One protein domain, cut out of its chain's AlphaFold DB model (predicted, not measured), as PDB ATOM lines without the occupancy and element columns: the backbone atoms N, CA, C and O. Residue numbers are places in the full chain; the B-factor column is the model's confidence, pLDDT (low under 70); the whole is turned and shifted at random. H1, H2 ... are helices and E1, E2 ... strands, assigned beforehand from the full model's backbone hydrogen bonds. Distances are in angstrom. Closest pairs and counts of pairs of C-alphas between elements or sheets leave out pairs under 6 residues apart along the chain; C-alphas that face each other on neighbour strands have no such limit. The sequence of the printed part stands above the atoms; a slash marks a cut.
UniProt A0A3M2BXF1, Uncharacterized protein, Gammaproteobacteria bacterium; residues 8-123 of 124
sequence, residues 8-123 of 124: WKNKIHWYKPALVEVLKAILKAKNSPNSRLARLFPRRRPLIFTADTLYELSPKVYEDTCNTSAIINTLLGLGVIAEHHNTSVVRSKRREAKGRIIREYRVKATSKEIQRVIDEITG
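Overview. This is residues 8 to 123 of the 124 residues of an uncharacterized protein of Gammaproteobacteria bacterium (UniProt A0A3M2BXF1). Two helices, H2 and H7, run side by side in opposite directions, and next to them H6 crosses over one face of a small sheet of three short strands. The short helices H3 and H4 pack on H2, H4 nearly at right angles to it, while a long loop, residues 84 to 103, joins E2 to E3 and reaches the end of the longest axis away from the last residue of H7. The printed part has 116 residues, with seven named helices and three named strands in the order H1 H2 H3 E1 H4 H5 H6 E2 E3 H7; the sheet's order is E1, E3, E2, antiparallel throughout. It is mostly helix and compact, with a radius of gyration of the C-alphas of 13.5 A and spans of 40 by 29 by 27 A.

Arrangement. H1, residues 8 to 11, touches no helix. H2, residues 16 to 31, is the hub and touches three helices. It touches H7, residues 111 to 122, at a shallow tilt of 19 degrees, opposite ways; the closest C-alphas, of Leu 27 and Ser 111, are 5.8 A apart. With residues 25 to 30 alone H2 touches H3, residues 37 to 40, closest at the C-alphas of Ala 29 and Ala 38, 4.1 A. With residues 21 to 25 alone it touches H4, residues 51 to 57, about perpendicular at 89 degrees, closest at the C-alphas of Val 22 and Leu 57, 6.6 A. H4 and H5, residues 59 to 63, touch only at the corner, closest at the C-alphas of Tyr 55 and Tyr 62, 5.1 A. E1, residues 48 to 50, and E3, residues 104 to 107, are antiparallel neighbours, with N 49 and O 105 at 2.8 A. E3 and E2, residues 81 to 83, form a hairpin, with N 106 and O 82 at 2.8 A. H6, residues 65 to 77, is on the sheet at a height over the sheet of 11.1 A and runs across the strands, at 69 degrees to E2 on the local plane. Every O i to N i+4 pair is within hydrogen-bond range in H2, H4, H5 and H7, and 8 of 9 are in H6; H1 and H3 are too short for such a pair.

Along the chain. H1 begins at C-alpha 8, (10.159, 37.720, -47.954). H2 is 22.5 A long, H6 18.6 A, H7 16.5 A, H4 10.0 A and E3 9.8 A. H7 ends at C-alpha 122, (5.041, 33.121, -58.755).

Size, cuts and confidence. The C-alphas farthest apart, of Gly 99 and Gly 123, are 40.5 A apart. The printed part has no cut. The link from E2 to E3 is long. Mean pLDDT of the printed part is 79.6; residues 8 to 13 and 85 to 90 are among those under 70.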
ATOM      1  N   TRP A   8       9.734  38.952 -47.269       50.47
ATOM      2  CA  TRP A   8      10.159  37.720 -47.954       50.47
ATOM      3  C   TRP A   8      10.438  37.906 -49.452       50.47
ATOM      4  O   TRP A   8      11.296  37.215 -50.001       50.47
ATOM      5  N   LYS A   9       9.776  38.867 -50.118       51.59
ATOM      6  CA  LYS A   9       9.904  39.061 -51.575       51.59
ATOM      7  C   LYS A   9      11.338  39.390 -52.009       51.59
ATOM      8  O   LYS A   9      11.768  38.880 -53.037       51.59
ATOM      9  N   ASN A  10      12.096  40.139 -51.201       47.81
ATOM     10  CA  ASN A  10      13.463  40.546 -51.553       47.81
ATOM     11  C   ASN A  10      14.546  39.499 -51.233       47.81
ATOM     12  O   ASN A  10      15.579  39.487 -51.895       47.81
ATOM     13  N   LYS A  11      14.346  38.606 -50.251       52.72
ATOM     14  CA  LYS A  11      15.390  37.655 -49.805       52.72
ATOM     15  C   LYS A  11      15.441  36.340 -50.594       52.72
ATOM     16  O   LYS A  11      16.424  35.616 -50.485       52.72
ATOM     17  N   ILE A  12      14.407  36.029 -51.376       58.22
ATOM     18  CA  ILE A  12      14.267  34.739 -52.079       58.22
ATOM     19  C   ILE A  12      14.805  34.799 -53.527       58.22
ATOM     20  O   ILE A  12      14.940  33.766 -54.172       58.22
ATOM     21  N   HIS A  13      15.146  35.979 -54.061       61.69
ATOM     22  CA  HIS A  13      15.357  36.186 -55.504       61.69
ATOM     23  C   HIS A  13      16.317  35.204 -56.198       61.69
ATOM     24  O   HIS A  13      16.023  34.796 -57.319       61.69
ATOM     25  N   TRP A  14      17.403  34.776 -55.548       72.50
ATOM     26  CA  TRP A  14      18.411  33.914 -56.174       72.50
ATOM     27  C   TRP A  14      18.077  32.405 -56.133       72.50
ATOM     28  O   TRP A  14      18.527  31.675 -57.009       72.50
ATOM     29  N   TYR A  15      17.230  31.929 -55.204       79.12
ATOM     30  CA  TYR A  15      16.775  30.519 -55.132       79.12
ATOM     31  C   TYR A  15      15.273  30.334 -55.348       79.12
ATOM     32  O   TYR A  15      14.745  29.231 -55.202       79.12
ATOM     33  N   LYS A  16      14.560  31.399 -55.720       82.12
ATOM     34  CA  LYS A  16      13.116  31.382 -55.969       82.12
ATOM     35  C   LYS A  16      12.674  30.270 -56.928       82.12
ATOM     36  O   LYS A  16      11.724  29.567 -56.580       82.12
ATOM     37  N   PRO A  17      13.333  30.053 -58.088       84.56
ATOM     38  CA  PRO A  17      12.922  28.994 -59.011       84.56
ATOM     39  C   PRO A  17      13.043  27.603 -58.379       84.56
ATOM     40  O   PRO A  17      12.130  26.787 -58.496       84.56
ATOM     41  N   ALA A  18      14.124  27.374 -57.634       84.81
ATOM     42  CA  ALA A  18      14.377  26.125 -56.929       84.81
ATOM     43  C   ALA A  18      13.368  25.869 -55.805       84.81
ATOM     44  O   ALA A  18      12.859  24.761 -55.654       84.81
ATOM     45  N   LEU A  19      13.024  26.905 -55.036       87.69
ATOM     46  CA  LEU A  19      11.997  26.808 -54.003       87.69
ATOM     47  C   LEU A  19      10.647  26.389 -54.605       87.69
ATOM     48  O   LEU A  19       9.982  25.504 -54.068       87.69
ATOM     49  N   VAL A  20      10.259  26.983 -55.740       89.62
ATOM     50  CA  VAL A  20       9.022  26.622 -56.454       89.62
ATOM     51  C   VAL A  20       9.073  25.184 -56.970       89.62
ATOM     52  O   VAL A  20       8.084  24.460 -56.848       89.62
ATOM     53  N   GLU A  21      10.204  24.746 -57.521       89.00
ATOM     54  CA  GLU A  21      10.406  23.364 -57.971       89.00
ATOM     55  C   GLU A  21      10.205  22.363 -56.822       89.00
ATOM     56  O   GLU A  21       9.427  21.411 -56.947       89.00
ATOM     57  N   VAL A  22      10.814  22.633 -55.665       90.19
ATOM     58  CA  VAL A  22      10.674  21.806 -54.459       90.19
ATOM     59  C   VAL A  22       9.225  21.775 -53.970       90.19
ATOM     60  O   VAL A  22       8.690  20.698 -53.704       90.19
ATOM     61  N   LEU A  23       8.549  22.925 -53.899       91.81
ATOM     62  CA  LEU A  23       7.142  23.002 -53.485       91.81
ATOM     63  C   LEU A  23       6.223  22.208 -54.425       91.81
ATOM     64  O   LEU A  23       5.380  21.437 -53.958       91.81
ATOM     65  N   LYS A  24       6.418  22.329 -55.744       91.75
ATOM     66  CA  LYS A  24       5.674  21.552 -56.749       91.75
ATOM     67  C   LYS A  24       5.918  20.053 -56.596       91.75
ATOM     68  O   LYS A  24       4.980  19.262 -56.719       91.75
ATOM     69  N   ALA A  25       7.149  19.648 -56.297       89.94
ATOM     70  CA  ALA A  25       7.479  18.250 -56.063       89.94
ATOM     71  C   ALA A  25       6.807  17.689 -54.804       89.94
ATOM     72  O   ALA A  25       6.223  16.603 -54.861       89.94
ATOM     73  N   ILE A  26       6.820  18.442 -53.699       90.25
ATOM     74  CA  ILE A  26       6.113  18.084 -52.461       90.25
ATOM     75  C   ILE A  26       4.609  17.951 -52.734       90.25
ATOM     76  O   ILE A  26       3.993  16.954 -52.347       90.25
ATOM     77  N   LEU A  27       4.016  18.917 -53.441       91.81
ATOM     78  CA  LEU A  27       2.599  18.904 -53.800       91.81
ATOM     79  C   LEU A  27       2.235  17.670 -54.638       91.81
ATOM     80  O   LEU A  27       1.267  16.966 -54.335       91.81
ATOM     81  N   LYS A  28       3.041  17.363 -55.660       89.38
ATOM     82  CA  LYS A  28       2.849  16.190 -56.523       89.38
ATOM     83  C   LYS A  28       3.004  14.882 -55.750       89.38
ATOM     84  O   LYS A  28       2.203  13.971 -55.944       89.38
ATOM     85  N   ALA A  29       3.979  14.789 -54.846       87.62
ATOM     86  CA  ALA A  29       4.157  13.620 -53.987       87.62
ATOM     87  C   ALA A  29       2.958  13.408 -53.047       87.62
ATOM     88  O   ALA A  29       2.515  12.277 -52.853       87.62
ATOM     89  N   LYS A  30       2.395  14.498 -52.514       86.31
ATOM     90  CA  LYS A  30       1.233  14.468 -51.619       86.31
ATOM     91  C   LYS A  30      -0.056  14.053 -52.337       86.31
ATOM     92  O   LYS A  30      -0.811  13.246 -51.799       86.31
ATOM     93  N   ASN A  31      -0.287  14.577 -53.542       88.56
ATOM     94  CA  ASN A  31      -1.498  14.305 -54.326       88.56
ATOM     95  C   ASN A  31      -1.421  12.989 -55.114       88.56
ATOM     96  O   ASN A  31      -2.447  12.394 -55.434       88.56
ATOM     97  N   SER A  32      -0.217  12.522 -55.444       84.94
ATOM     98  CA  SER A  32      -0.003  11.324 -56.258       84.94
ATOM     99  C   SER A  32       1.095  10.443 -55.647       84.94
ATOM    100  O   SER A  32       2.246  10.495 -56.097       84.94
ATOM    101  N   PRO A  33       0.751   9.577 -54.672       74.50
ATOM    102  CA  PRO A  33       1.702   8.710 -53.958       74.50
ATOM    103  C   PRO A  33       2.464   7.711 -54.849       74.50
ATOM    104  O   PRO A  33       3.480   7.144 -54.441       74.50
ATOM    105  N   ASN A  34       1.976   7.487 -56.072       75.19
ATOM    106  CA  ASN A  34       2.600   6.621 -57.076       75.19
ATOM    107  C   ASN A  34       3.450   7.381 -58.103       75.19
ATOM    108  O   ASN A  34       4.061   6.759 -58.970       75.19
ATOM    109  N   SER A  35       3.515   8.712 -58.019       79.38
ATOM    110  CA  SER A  35       4.355   9.501 -58.917       79.38
ATOM    111  C   SER A  35       5.840   9.171 -58.727       79.38
ATOM    112  O   SER A  35       6.279   8.784 -57.644       79.38
ATOM    113  N   ARG A  36       6.645   9.371 -59.780       80.25
ATOM    114  CA  ARG A  36       8.110   9.221 -59.708       80.25
ATOM    115  C   ARG A  36       8.712  10.067 -58.577       80.25
ATOM    116  O   ARG A  36       9.601   9.586 -57.888       80.25
ATOM    117  N   LEU A  37       8.171  11.268 -58.342       80.38
ATOM    118  CA  LEU A  37       8.610  12.165 -57.267       80.38
ATOM    119  C   LEU A  37       8.236  11.651 -55.877       80.38
ATOM    120  O   LEU A  37       9.032  11.790 -54.958       80.38
ATOM    121  N   ALA A  38       7.086  10.990 -55.711       77.31
ATOM    122  CA  ALA A  38       6.705  10.402 -54.426       77.31
ATOM    123  C   ALA A  38       7.692   9.329 -53.938       77.31
ATOM    124  O   ALA A  38       7.760   9.084 -52.741       77.31
ATOM    125  N   ARG A  39       8.481   8.715 -54.835       80.75
ATOM    126  CA  ARG A  39       9.534   7.748 -54.467       80.75
ATOM    127  C   ARG A  39      10.725   8.393 -53.752       80.75
ATOM    128  O   ARG A  39      11.447   7.691 -53.055       80.75
ATOM    129  N   LEU A  40      10.920   9.704 -53.924       82.44
ATOM    130  CA  LEU A  40      11.989  10.474 -53.274       82.44
ATOM    131  C   LEU A  40      11.680  10.781 -51.807       82.44
ATOM    132  O   LEU A  40      12.572  11.115 -51.026       82.44
ATOM    133  N   PHE A  41      10.409  10.661 -51.432       81.31
ATOM    134  CA  PHE A  41       9.947  10.826 -50.070       81.31
ATOM    135  C   PHE A  41       9.646   9.441 -49.481       81.31
ATOM    136  O   PHE A  41       9.100   8.572 -50.168       81.31
ATOM    137  N   PRO A  42       9.951   9.190 -48.199       71.81
ATOM    138  CA  PRO A  42       9.501   7.981 -47.527       71.81
ATOM    139  C   PRO A  42       7.977   7.848 -47.627       71.81
ATOM    140  O   PRO A  42       7.249   8.806 -47.363       71.81
ATOM    141  N   ARG A  43       7.485   6.649 -47.975       65.81
ATOM    142  CA  ARG A  43       6.051   6.298 -48.035       65.81
ATOM    143  C   ARG A  43       5.427   6.197 -46.636       65.81
ATOM    144  O   ARG A  43       4.851   5.181 -46.264       65.81
ATOM    145  N   ARG A  44       5.579   7.244 -45.835       63.91
ATOM    146  CA  ARG A  44       4.993   7.396 -44.506       63.91
ATOM    147  C   ARG A  44       4.093   8.627 -44.521       63.91
ATOM    148  O   ARG A  44       4.350   9.586 -45.245       63.91
ATOM    149  N   ARG A  45       3.007   8.583 -43.749       67.31
ATOM    150  CA  ARG A  45       2.240   9.781 -43.390       67.31
ATOM    151  C   ARG A  45       2.622  10.121 -41.946       67.31
ATOM    152  O   ARG A  45       2.408   9.268 -41.089       67.31
ATOM    153  N   PRO A  46       3.194  11.305 -41.670       73.75
ATOM    154  CA  PRO A  46       3.435  12.435 -42.580       73.75
ATOM    155  C   PRO A  46       4.585  12.205 -43.583       73.75
ATOM    156  O   PRO A  46       5.514  11.454 -43.301       73.75
ATOM    157  N   LEU A  47       4.508  12.874 -44.743       84.81
ATOM    158  CA  LEU A  47       5.545  12.850 -45.786       84.81
ATOM    159  C   LEU A  47       6.844  13.440 -45.218       84.81
ATOM    160  O   LEU A  47       6.806  14.522 -44.632       84.81
ATOM    161  N   ILE A  48       7.973  12.751 -45.387       86.69
ATOM    162  CA  ILE A  48       9.260  13.175 -44.817       86.69
ATOM    163  C   ILE A  48      10.145  13.789 -45.903       86.69
ATOM    164  O   ILE A  48      10.438  13.156 -46.912       86.69
ATOM    165  N   PHE A  49      10.565  15.028 -45.680       87.31
ATOM    166  CA  PHE A  49      11.505  15.787 -46.491       87.31
ATOM    167  C   PHE A  49      12.879  15.790 -45.816       87.31
ATOM    168  O   PHE A  49      12.987  15.975 -44.604       87.31
ATOM    169  N   THR A  50      13.936  15.580 -46.597       84.94
ATOM    170  CA  THR A  50      15.317  15.517 -46.104       84.94
ATOM    171  C   THR A  50      16.257  16.283 -47.029       84.94
ATOM    172  O   THR A  50      15.891  16.629 -48.153       84.94
ATOM    173  N   ALA A  51      17.494  16.500 -46.577       81.44
ATOM    174  CA  ALA A  51      18.558  17.049 -47.415       81.44
ATOM    175  C   ALA A  51      18.785  16.206 -48.691       81.44
ATOM    176  O   ALA A  51      18.934  16.765 -49.771       81.44
ATOM    177  N   ASP A  52      18.719  14.876 -48.596       83.50
ATOM    178  CA  ASP A  52      18.848  13.994 -49.765       83.50
ATOM    179  C   ASP A  52      17.654  14.135 -50.723       83.50
ATOM    180  O   ASP A  52      17.832  14.112 -51.936       83.50
ATOM    181  N   THR A  53      16.439  14.357 -50.209       85.88
ATOM    182  CA  THR A  53      15.277  14.664 -51.062       85.88
ATOM    183  C   THR A  53      15.505  15.947 -51.859       85.88
ATOM    184  O   THR A  53      15.151  16.003 -53.031       85.88
ATOM    185  N   LEU A  54      16.109  16.971 -51.248       85.25
ATOM    186  CA  LEU A  54      16.443  18.210 -51.949       85.25
ATOM    187  C   LEU A  54      17.497  17.983 -53.040       85.25
ATOM    188  O   LEU A  54      17.323  18.500 -54.138       85.25
ATOM    189  N   TYR A  55      18.535  17.189 -52.759       83.56
ATOM    190  CA  TYR A  55      19.531  16.798 -53.759       83.56
ATOM    191  C   TYR A  55      18.885  16.121 -54.968       83.56
ATOM    192  O   TYR A  55      19.114  16.539 -56.093       83.56
ATOM    193  N   GLU A  56      18.025  15.127 -54.746       85.00
ATOM    194  CA  GLU A  56      17.350  14.404 -55.832       85.00
ATOM    195  C   GLU A  56      16.409  15.295 -56.655       85.00
ATOM    196  O   GLU A  56      16.207  15.062 -57.846       85.00
ATOM    197  N   LEU A  57      15.806  16.305 -56.024       84.94
ATOM    198  CA  LEU A  57      14.906  17.241 -56.697       84.94
ATOM    199  C   LEU A  57      15.657  18.316 -57.474       84.94
ATOM    200  O   LEU A  57      15.229  18.678 -58.562       84.94
ATOM    201  N   SER A  58      16.742  18.841 -56.912       81.12
ATOM    202  CA  SER A  58      17.487  19.940 -57.511       81.12
ATOM    203  C   SER A  58      18.973  19.846 -57.129       81.12
ATOM    204  O   SER A  58      19.436  20.557 -56.234       81.12
ATOM    205  N   PRO A  59      19.756  18.980 -57.809       77.25
ATOM    206  CA  PRO A  59      21.166  18.745 -57.477       77.25
ATOM    207  C   PRO A  59      22.005  20.026 -57.526       77.25
ATOM    208  O   PRO A  59      22.777  20.300 -56.613       77.25
ATOM    209  N   LYS A  60      21.757  20.877 -58.532       71.44
ATOM    210  CA  LYS A  60      22.430  22.178 -58.710       71.44
ATOM    211  C   LYS A  60      22.254  23.112 -57.512       71.44
ATOM    212  O   LYS A  60      23.120  23.918 -57.206       71.44
ATOM    213  N   VAL A  61      21.107  23.024 -56.854       68.31
ATOM    214  CA  VAL A  61      20.758  23.834 -55.685       68.31
ATOM    215  C   VAL A  61      21.295  23.190 -54.417       68.31
ATOM    216  O   VAL A  61      21.553  23.872 -53.437       68.31
ATOM    217  N   TYR A  62      21.484  21.877 -54.421       69.00
ATOM    218  CA  TYR A  62      22.075  21.179 -53.298       69.00
ATOM    219  C   TYR A  62      23.591  21.387 -53.200       69.00
ATOM    220  O   TYR A  62      24.114  21.571 -52.102       69.00
ATOM    221  N   GLU A  63      24.290  21.343 -54.337       69.06
ATOM    222  CA  GLU A  63      25.749  21.507 -54.427       69.06
ATOM    223  C   GLU A  63      26.222  22.862 -53.883       69.06
ATOM    224  O   GLU A  63      27.306  22.963 -53.308       69.06
ATOM    225  N   ASP A  64      25.366  23.878 -53.960       70.19
ATOM    226  CA  ASP A  64      25.561  25.141 -53.270       70.19
ATOM    227  C   ASP A  64      25.000  25.059 -51.837       70.19
ATOM    228  O   ASP A  64      23.795  25.126 -51.571       70.19
ATOM    229  N   THR A  65      25.902  24.867 -50.874       60.28
ATOM    230  CA  THR A  65      25.558  24.671 -49.453       60.28
ATOM    231  C   THR A  65      24.755  25.826 -48.840       60.28
ATOM    232  O   THR A  65      23.933  25.588 -47.944       60.28
ATOM    233  N   CYS A  66      24.910  27.053 -49.350       62.09
ATOM    234  CA  CYS A  66      24.105  28.210 -48.950       62.09
ATOM    235  C   CYS A  66      22.623  28.033 -49.326       62.09
ATOM    236  O   CYS A  66      21.724  28.456 -48.592       62.09
ATOM    237  N   ASN A  67      22.355  27.326 -50.422       72.31
ATOM    238  CA  ASN A  67      21.037  27.215 -51.042       72.31
ATOM    239  C   ASN A  67      20.194  26.136 -50.360       72.31
ATOM    240  O   ASN A  67      18.999  26.331 -50.122       72.31
ATOM    241  N   THR A  68      20.833  25.043 -49.939       76.88
ATOM    242  CA  THR A  68      20.185  23.984 -49.151       76.88
ATOM    243  C   THR A  68      19.606  24.525 -47.845       76.88
ATOM    244  O   THR A  68      18.425  24.326 -47.547       76.88
ATOM    245  N   SER A  69      20.425  25.246 -47.076       80.94
ATOM    246  CA  SER A  69      20.001  25.816 -45.794       80.94
ATOM    247  C   SER A  69      18.921  26.883 -45.989       80.94
ATOM    248  O   SER A  69      17.937  26.899 -45.250       80.94
ATOM    249  N   ALA A  70      19.052  27.731 -47.015       84.44
ATOM    250  CA  ALA A  70      18.062  28.756 -47.338       84.44
ATOM    251  C   ALA A  70      16.687  28.163 -47.680       84.44
ATOM    252  O   ALA A  70      15.677  28.620 -47.144       84.44
ATOM    253  N   ILE A  71      16.629  27.117 -48.514       87.19
ATOM    254  CA  ILE A  71      15.364  26.461 -48.876       87.19
ATOM    255  C   ILE A  71      14.723  25.800 -47.662       87.19
ATOM    256  O   ILE A  71      13.537  26.012 -47.419       87.19
ATOM    257  N   ILE A  72      15.489  25.044 -46.872       86.75
ATOM    258  CA  ILE A  72      14.965  24.376 -45.673       86.75
ATOM    259  C   ILE A  72      14.404  25.407 -44.688       86.75
ATOM    260  O   ILE A  72      13.258  25.281 -44.255       86.75
ATOM    261  N   ASN A  73      15.171  26.458 -44.383       87.00
ATOM    262  CA  ASN A  73      14.738  27.521 -43.477       87.00
ATOM    263  C   ASN A  73      13.511  28.265 -44.010       87.00
ATOM    264  O   ASN A  73      12.626  28.628 -43.238       87.00
ATOM    265  N   THR A  74      13.421  28.449 -45.327       89.12
ATOM    266  CA  THR A  74      12.253  29.075 -45.953       89.12
ATOM    267  C   THR A  74      11.021  28.190 -45.834       89.12
ATOM    268  O   THR A  74       9.972  28.662 -45.413       89.12
ATOM    269  N   LEU A  75      11.133  26.893 -46.123       90.06
ATOM    270  CA  LEU A  75      10.023  25.950 -45.969       90.06
ATOM    271  C   LEU A  75       9.558  25.834 -44.508       90.06
ATOM    272  O   LEU A  75       8.358  25.682 -44.272       90.06
ATOM    273  N   LEU A  76      10.484  25.922 -43.544       89.44
ATOM    274  CA  LEU A  76      10.175  25.996 -42.112       89.44
ATOM    275  C   LEU A  76       9.435  27.294 -41.768       89.44
ATOM    276  O   LEU A  76       8.378  27.248 -41.145       89.44
ATOM    277  N   GLY A  77       9.952  28.444 -42.210       86.69
ATOM    278  CA  GLY A  77       9.338  29.750 -41.956       86.69
ATOM    279  C   GLY A  77       7.966  29.923 -42.612       86.69
ATOM    280  O   GLY A  77       7.111  30.615 -42.068       86.69
ATOM    281  N   LEU A  78       7.724  29.241 -43.735       86.38
ATOM    282  CA  LEU A  78       6.423  29.177 -44.408       86.38
ATOM    283  C   LEU A  78       5.468  28.144 -43.782       86.38
ATOM    284  O   LEU A  78       4.326  28.025 -44.219       86.38
ATOM    285  N   GLY A  79       5.917  27.359 -42.799       87.94
ATOM    286  CA  GLY A  79       5.114  26.304 -42.173       87.94
ATOM    287  C   GLY A  79       4.808  25.110 -43.088       87.94
ATOM    288  O   GLY A  79       3.981  24.263 -42.745       87.94
ATOM    289  N   VAL A  80       5.476  25.009 -44.244       90.75
ATOM    290  CA  VAL A  80       5.304  23.890 -45.184       90.75
ATOM    291  C   VAL A  80       5.827  22.600 -44.568       90.75
ATOM    292  O   VAL A  80       5.165  21.554 -44.613       90.75
ATOM    293  N   ILE A  81       7.000  22.697 -43.948       91.06
ATOM    294  CA  ILE A  81       7.626  21.619 -43.195       91.06
ATOM    295  C   ILE A  81       7.779  22.014 -41.727       91.06
ATOM    296  O   ILE A  81       7.785  23.188 -41.376       91.06
ATOM    297  N   ALA A  82       7.921  21.018 -40.862       90.19
ATOM    298  CA  ALA A  82       8.285  21.200 -39.467       90.19
ATOM    299  C   ALA A  82       9.333  20.162 -39.077       90.19
ATOM    300  O   ALA A  82       9.343  19.060 -39.630       90.19
ATOM    301  N   GLU A  83      10.169  20.485 -38.094       86.69
ATOM    302  CA  GLU A  83      11.102  19.509 -37.536       86.69
ATOM    303  C   GLU A  83      10.347  18.258 -37.054       86.69
ATOM    304  O   GLU A  83       9.239  18.315 -36.490       86.69
ATOM    305  N   HIS A  84      10.915  17.099 -37.377       81.75
ATOM    306  CA  HIS A  84      10.385  15.808 -36.983       81.75
ATOM    307  C   HIS A  84      11.095  15.367 -35.695       81.75
ATOM    308  O   HIS A  84      12.248  14.955 -35.728       81.75
ATOM    309  N   HIS A  85      10.411  15.492 -34.548       62.22
ATOM    310  CA  HIS A  85      10.976  15.208 -33.215       62.22
ATOM    311  C   HIS A  85      11.394  13.746 -33.012       62.22
ATOM    312  O   HIS A  85      12.260  13.477 -32.183       62.22
ATOM    313  N   ASN A  86      10.835  12.814 -33.791       57.16
ATOM    314  CA  ASN A  86      11.405  11.480 -33.923       57.16
ATOM    315  C   ASN A  86      12.598  11.588 -34.865       57.16
ATOM    316  O   ASN A  86      12.489  11.305 -36.057       57.16
ATOM    317  N   THR A  87      13.720  12.024 -34.303       51.66
ATOM    318  CA  THR A  87      15.071  11.982 -34.862       51.66
ATOM    319  C   THR A  87      15.469  10.530 -35.121       51.66
ATOM    320  O   THR A  87      16.388   9.975 -34.526       51.66
ATOM    321  N   SER A  88      14.777   9.890 -36.062       54.16
ATOM    322  CA  SER A  88      15.339   8.767 -36.786       54.16
ATOM    323  C   SER A  88      16.504   9.388 -37.536       54.16
ATOM    324  O   SER A  88      16.314  10.059 -38.545       54.16
ATOM    325  N   VAL A  89      17.699   9.303 -36.968       57.28
ATOM    326  CA  VAL A  89      18.927   9.722 -37.628       57.28
ATOM    327  C   VAL A  89      19.011   8.924 -38.925       57.28
ATOM    328  O   VAL A  89      19.390   7.752 -38.932       57.28
ATOM    329  N   VAL A  90      18.587   9.529 -40.033       65.94
ATOM    330  CA  VAL A  90      18.731   8.908 -41.340       65.94
ATOM    331  C   VAL A  90      20.161   9.158 -41.765       65.94
ATOM    332  O   VAL A  90      20.664  10.282 -41.732       65.94
ATOM    333  N   ARG A  91      20.842   8.076 -42.123       72.81
ATOM    334  CA  ARG A  91      22.138   8.170 -42.778       72.81
ATOM    335  C   ARG A  91      21.888   8.540 -44.227       72.81
ATOM    336  O   ARG A  91      21.066   7.897 -44.881       72.81
ATOM    337  N   SER A  92      22.609   9.542 -44.716       75.75
ATOM    338  CA  SER A  92      22.530   9.905 -46.127       75.75
ATOM    339  C   SER A  92      22.830   8.687 -47.007       75.75
ATOM    340  O   SER A  92      23.752   7.907 -46.728       75.75
ATOM    341  N   LYS A  93      22.028   8.525 -48.062       74.06
ATOM    342  CA  LYS A  93      22.177   7.443 -49.049       74.06
ATOM    343  C   LYS A  93      23.204   7.776 -50.127       74.06
ATOM    344  O   LYS A  93      23.606   6.889 -50.879       74.06
ATOM    345  N   ARG A  94      23.628   9.036 -50.198       76.25
ATOM    346  CA  ARG A  94      24.581   9.522 -51.194       76.25
ATOM    347  C   ARG A  94      25.985   9.023 -50.901       76.25
ATOM    348  O   ARG A  94      26.339   8.798 -49.745       76.25
ATOM    349  N   ARG A  95      26.794   8.844 -51.946       77.94
ATOM    350  CA  ARG A  95      28.134   8.245 -51.836       77.94
ATOM    351  C   ARG A  95      29.100   9.177 -51.102       77.94
ATOM    352  O   ARG A  95      29.836   8.728 -50.233       77.94
ATOM    353  N   GLU A  96      29.039  10.463 -51.416       73.00
ATOM    354  CA  GLU A  96      29.868  11.548 -50.887       73.00
ATOM    355  C   GLU A  96      29.510  11.956 -49.449       73.00
ATOM    356  O   GLU A  96      30.348  12.464 -48.705       73.00
ATOM    357  N   ALA A  97      28.272  11.697 -49.030       68.06
ATOM    358  CA  ALA A  97      27.775  11.980 -47.686       68.06
ATOM    359  C   ALA A  97      27.364  10.697 -46.944       68.06
ATOM    360  O   ALA A  97      26.571  10.740 -46.000       68.06
ATOM    361  N   LYS A  98      27.874   9.536 -47.374       72.25
ATOM    362  CA  LYS A  98      27.482   8.230 -46.837       72.25
ATOM    363  C   LYS A  98      27.789   8.166 -45.346       72.25
ATOM    364  O   LYS A  98      28.905   8.440 -44.917       72.25
ATOM    365  N   GLY A  99      26.788   7.811 -44.546       64.81
ATOM    366  CA  GLY A  99      26.935   7.714 -43.091       64.81
ATOM    367  C   GLY A  99      26.821   9.039 -42.333       64.81
ATOM    368  O   GLY A  99      26.747   9.000 -41.106       64.81
ATOM    369  N   ARG A 100      26.725  10.189 -43.020       72.25
ATOM    370  CA  ARG A 100      26.407  11.464 -42.363       72.25
ATOM    371  C   ARG A 100      24.958  11.467 -41.890       72.25
ATOM    372  O   ARG A 100      24.064  11.001 -42.596       72.25
ATOM    373  N   ILE A 101      24.755  12.016 -40.699       70.38
ATOM    374  CA  ILE A 101      23.440  12.221 -40.098       70.38
ATOM    375  C   ILE A 101      22.768  13.396 -40.807       70.38
ATOM    376  O   ILE A 101      23.318  14.497 -40.823       70.38
ATOM    377  N   ILE A 102      21.589  13.165 -41.383       78.75
ATOM    378  CA  ILE A 102      20.770  14.225 -41.978       78.75
ATOM    379  C   ILE A 102      19.494  14.442 -41.166       78.75
ATOM    380  O   ILE A 102      18.941  13.513 -40.577       78.75
ATOM    381  N   ARG A 103      19.039  15.698 -41.121       81.44
ATOM    382  CA  ARG A 103      17.799  16.077 -40.435       81.44
ATOM    383  C   ARG A 103      16.579  15.670 -41.259       81.44
ATOM    384  O   ARG A 103      16.570  15.825 -42.483       81.44
ATOM    385  N   GLU A 104      15.551  15.196 -40.564       85.50
ATOM    386  CA  GLU A 104      14.235  14.912 -41.128       85.50
ATOM    387  C   GLU A 104      13.253  16.045 -40.828       85.50
ATOM    388  O   GLU A 104      13.153  16.536 -39.701       85.50
ATOM    389  N   TYR A 105      12.458  16.398 -41.833       87.94
ATOM    390  CA  TYR A 105      11.382  17.365 -41.705       87.94
ATOM    391  C   TYR A 105      10.073  16.733 -42.157       87.94
ATOM    392  O   TYR A 105       9.981  16.161 -43.239       87.94
ATOM    393  N   ARG A 106       9.024  16.847 -41.347       90.00
ATOM    394  CA  ARG A 106       7.682  16.412 -41.738       90.00
ATOM    395  C   ARG A 106       7.002  17.505 -42.549       90.00
ATOM    396  O   ARG A 106       6.928  18.646 -42.104       90.00
ATOM    397  N   VAL A 107       6.441  17.153 -43.697       90.00
ATOM    398  CA  VAL A 107       5.568  18.054 -44.456       90.00
ATOM    399  C   VAL A 107       4.224  18.135 -43.738       90.00
ATOM    400  O   VAL A 107       3.486  17.148 -43.665       90.00
ATOM    401  N   LYS A 108       3.916  19.315 -43.194       90.75
ATOM    402  CA  LYS A 108       2.679  19.579 -42.449       90.75
ATOM    403  C   LYS A 108       1.614  20.251 -43.295       90.75
ATOM    404  O   LYS A 108       0.446  19.893 -43.157       90.75
ATOM    405  N   ALA A 109       2.012  21.172 -44.169       89.88
ATOM    406  CA  ALA A 109       1.063  21.921 -44.976       89.88
ATOM    407  C   ALA A 109       0.201  20.996 -45.844       89.88
ATOM    408  O   ALA A 109       0.657  19.991 -46.407       89.88
ATOM    409  N   THR A 110      -1.080  21.323 -45.929       91.69
ATOM    410  CA  THR A 110      -2.052  20.732 -46.844       91.69
ATOM    411  C   THR A 110      -1.689  21.051 -48.293       91.69
ATOM    412  O   THR A 110      -0.957  21.995 -48.583       91.69
ATOM    413  N   SER A 111      -2.226  20.276 -49.238       92.44
ATOM    414  CA  SER A 111      -1.998  20.528 -50.666       92.44
ATOM    415  C   SER A 111      -2.464  21.929 -51.088       92.44
ATOM    416  O   SER A 111      -1.820  22.560 -51.918       92.44
ATOM    417  N   LYS A 112      -3.543  22.440 -50.473       93.38
ATOM    418  CA  LYS A 112      -4.067  23.790 -50.725       93.38
ATOM    419  C   LYS A 112      -3.115  24.882 -50.229       93.38
ATOM    420  O   LYS A 112      -2.894  25.853 -50.938       93.38
ATOM    421  N   GLU A 113      -2.540  24.716 -49.040       92.88
ATOM    422  CA  GLU A 113      -1.564  25.668 -48.491       92.88
ATOM    423  C   GLU A 113      -0.283  25.699 -49.326       92.88
ATOM    424  O   GLU A 113       0.212  26.775 -49.639       92.88
ATOM    425  N   ILE A 114       0.214  24.533 -49.752       92.50
ATOM    426  CA  ILE A 114       1.392  24.455 -50.627       92.50
ATOM    427  C   ILE A 114       1.117  25.154 -51.964       92.50
ATOM    428  O   ILE A 114       1.965  25.909 -52.430       92.50
ATOM    429  N   GLN A 115      -0.061  24.939 -52.564       93.62
ATOM    430  CA  GLN A 115      -0.440  25.612 -53.809       93.62
ATOM    431  C   GLN A 115      -0.508  27.133 -53.631       93.62
ATOM    432  O   GLN A 115       0.117  27.849 -54.402       93.62
ATOM    433  N   ARG A 116      -1.150  27.623 -52.561       92.44
ATOM    434  CA  ARG A 116      -1.196  29.063 -52.256       92.44
ATOM    435  C   ARG A 116       0.205  29.670 -52.149       92.44
ATOM    436  O   ARG A 116       0.451  30.733 -52.700       92.44
ATOM    437  N   VAL A 117       1.128  28.995 -51.462       90.06
ATOM    438  CA  VAL A 117       2.518  29.460 -51.340       90.06
ATOM    439  C   VAL A 117       3.203  29.526 -52.709       90.06
ATOM    440  O   VAL A 117       3.945  30.468 -52.970       90.06
ATOM    441  N   ILE A 118       2.960  28.553 -53.595       91.31
ATOM    442  CA  ILE A 118       3.483  28.589 -54.969       91.31
ATOM    443  C   ILE A 118       2.954  29.824 -55.700       91.31
ATOM    444  O   ILE A 118       3.769  30.568 -56.244       91.31
ATOM    445  N   ASP A 119       1.642  30.056 -55.660       90.38
ATOM    446  CA  ASP A 119       0.979  31.162 -56.361       90.38
ATOM    447  C   ASP A 119       1.488  32.526 -55.854       90.38
ATOM    448  O   ASP A 119       1.887  33.387 -56.639       90.38
ATOM    449  N   GLU A 120       1.623  32.688 -54.531       88.00
ATOM    450  CA  GLU A 120       2.189  33.895 -53.909       88.00
ATOM    451  C   GLU A 120       3.642  34.159 -54.332       88.00
ATOM    452  O   GLU A 120       4.052  35.313 -54.516       88.00
ATOM    453  N   ILE A 121       4.439  33.098 -54.490       85.19
ATOM    454  CA  ILE A 121       5.820  33.203 -54.961       85.19
ATOM    455  C   ILE A 121       5.828  33.552 -56.454       85.19
ATOM    456  O   ILE A 121       6.566  34.457 -56.851       85.19
ATOM    457  N   THR A 122       5.044  32.883 -57.299       85.50
ATOM    458  CA  THR A 122       5.041  33.121 -58.755       85.50
ATOM    459  C   THR A 122       4.321  34.403 -59.162       85.50
ATOM    460  O   THR A 122       4.571  34.893 -60.259       85.50
ATOM    461  N   GLY A 123       3.521  34.995 -58.271       78.81
ATOM    462  CA  GLY A 123       2.679  36.152 -58.577       78.81
ATOM    463  C   GLY A 123       1.477  35.781 -59.445       78.81
ATOM    464  O   GLY A 123       1.070  36.590 -60.274       78.81
TER     465      GLY A 123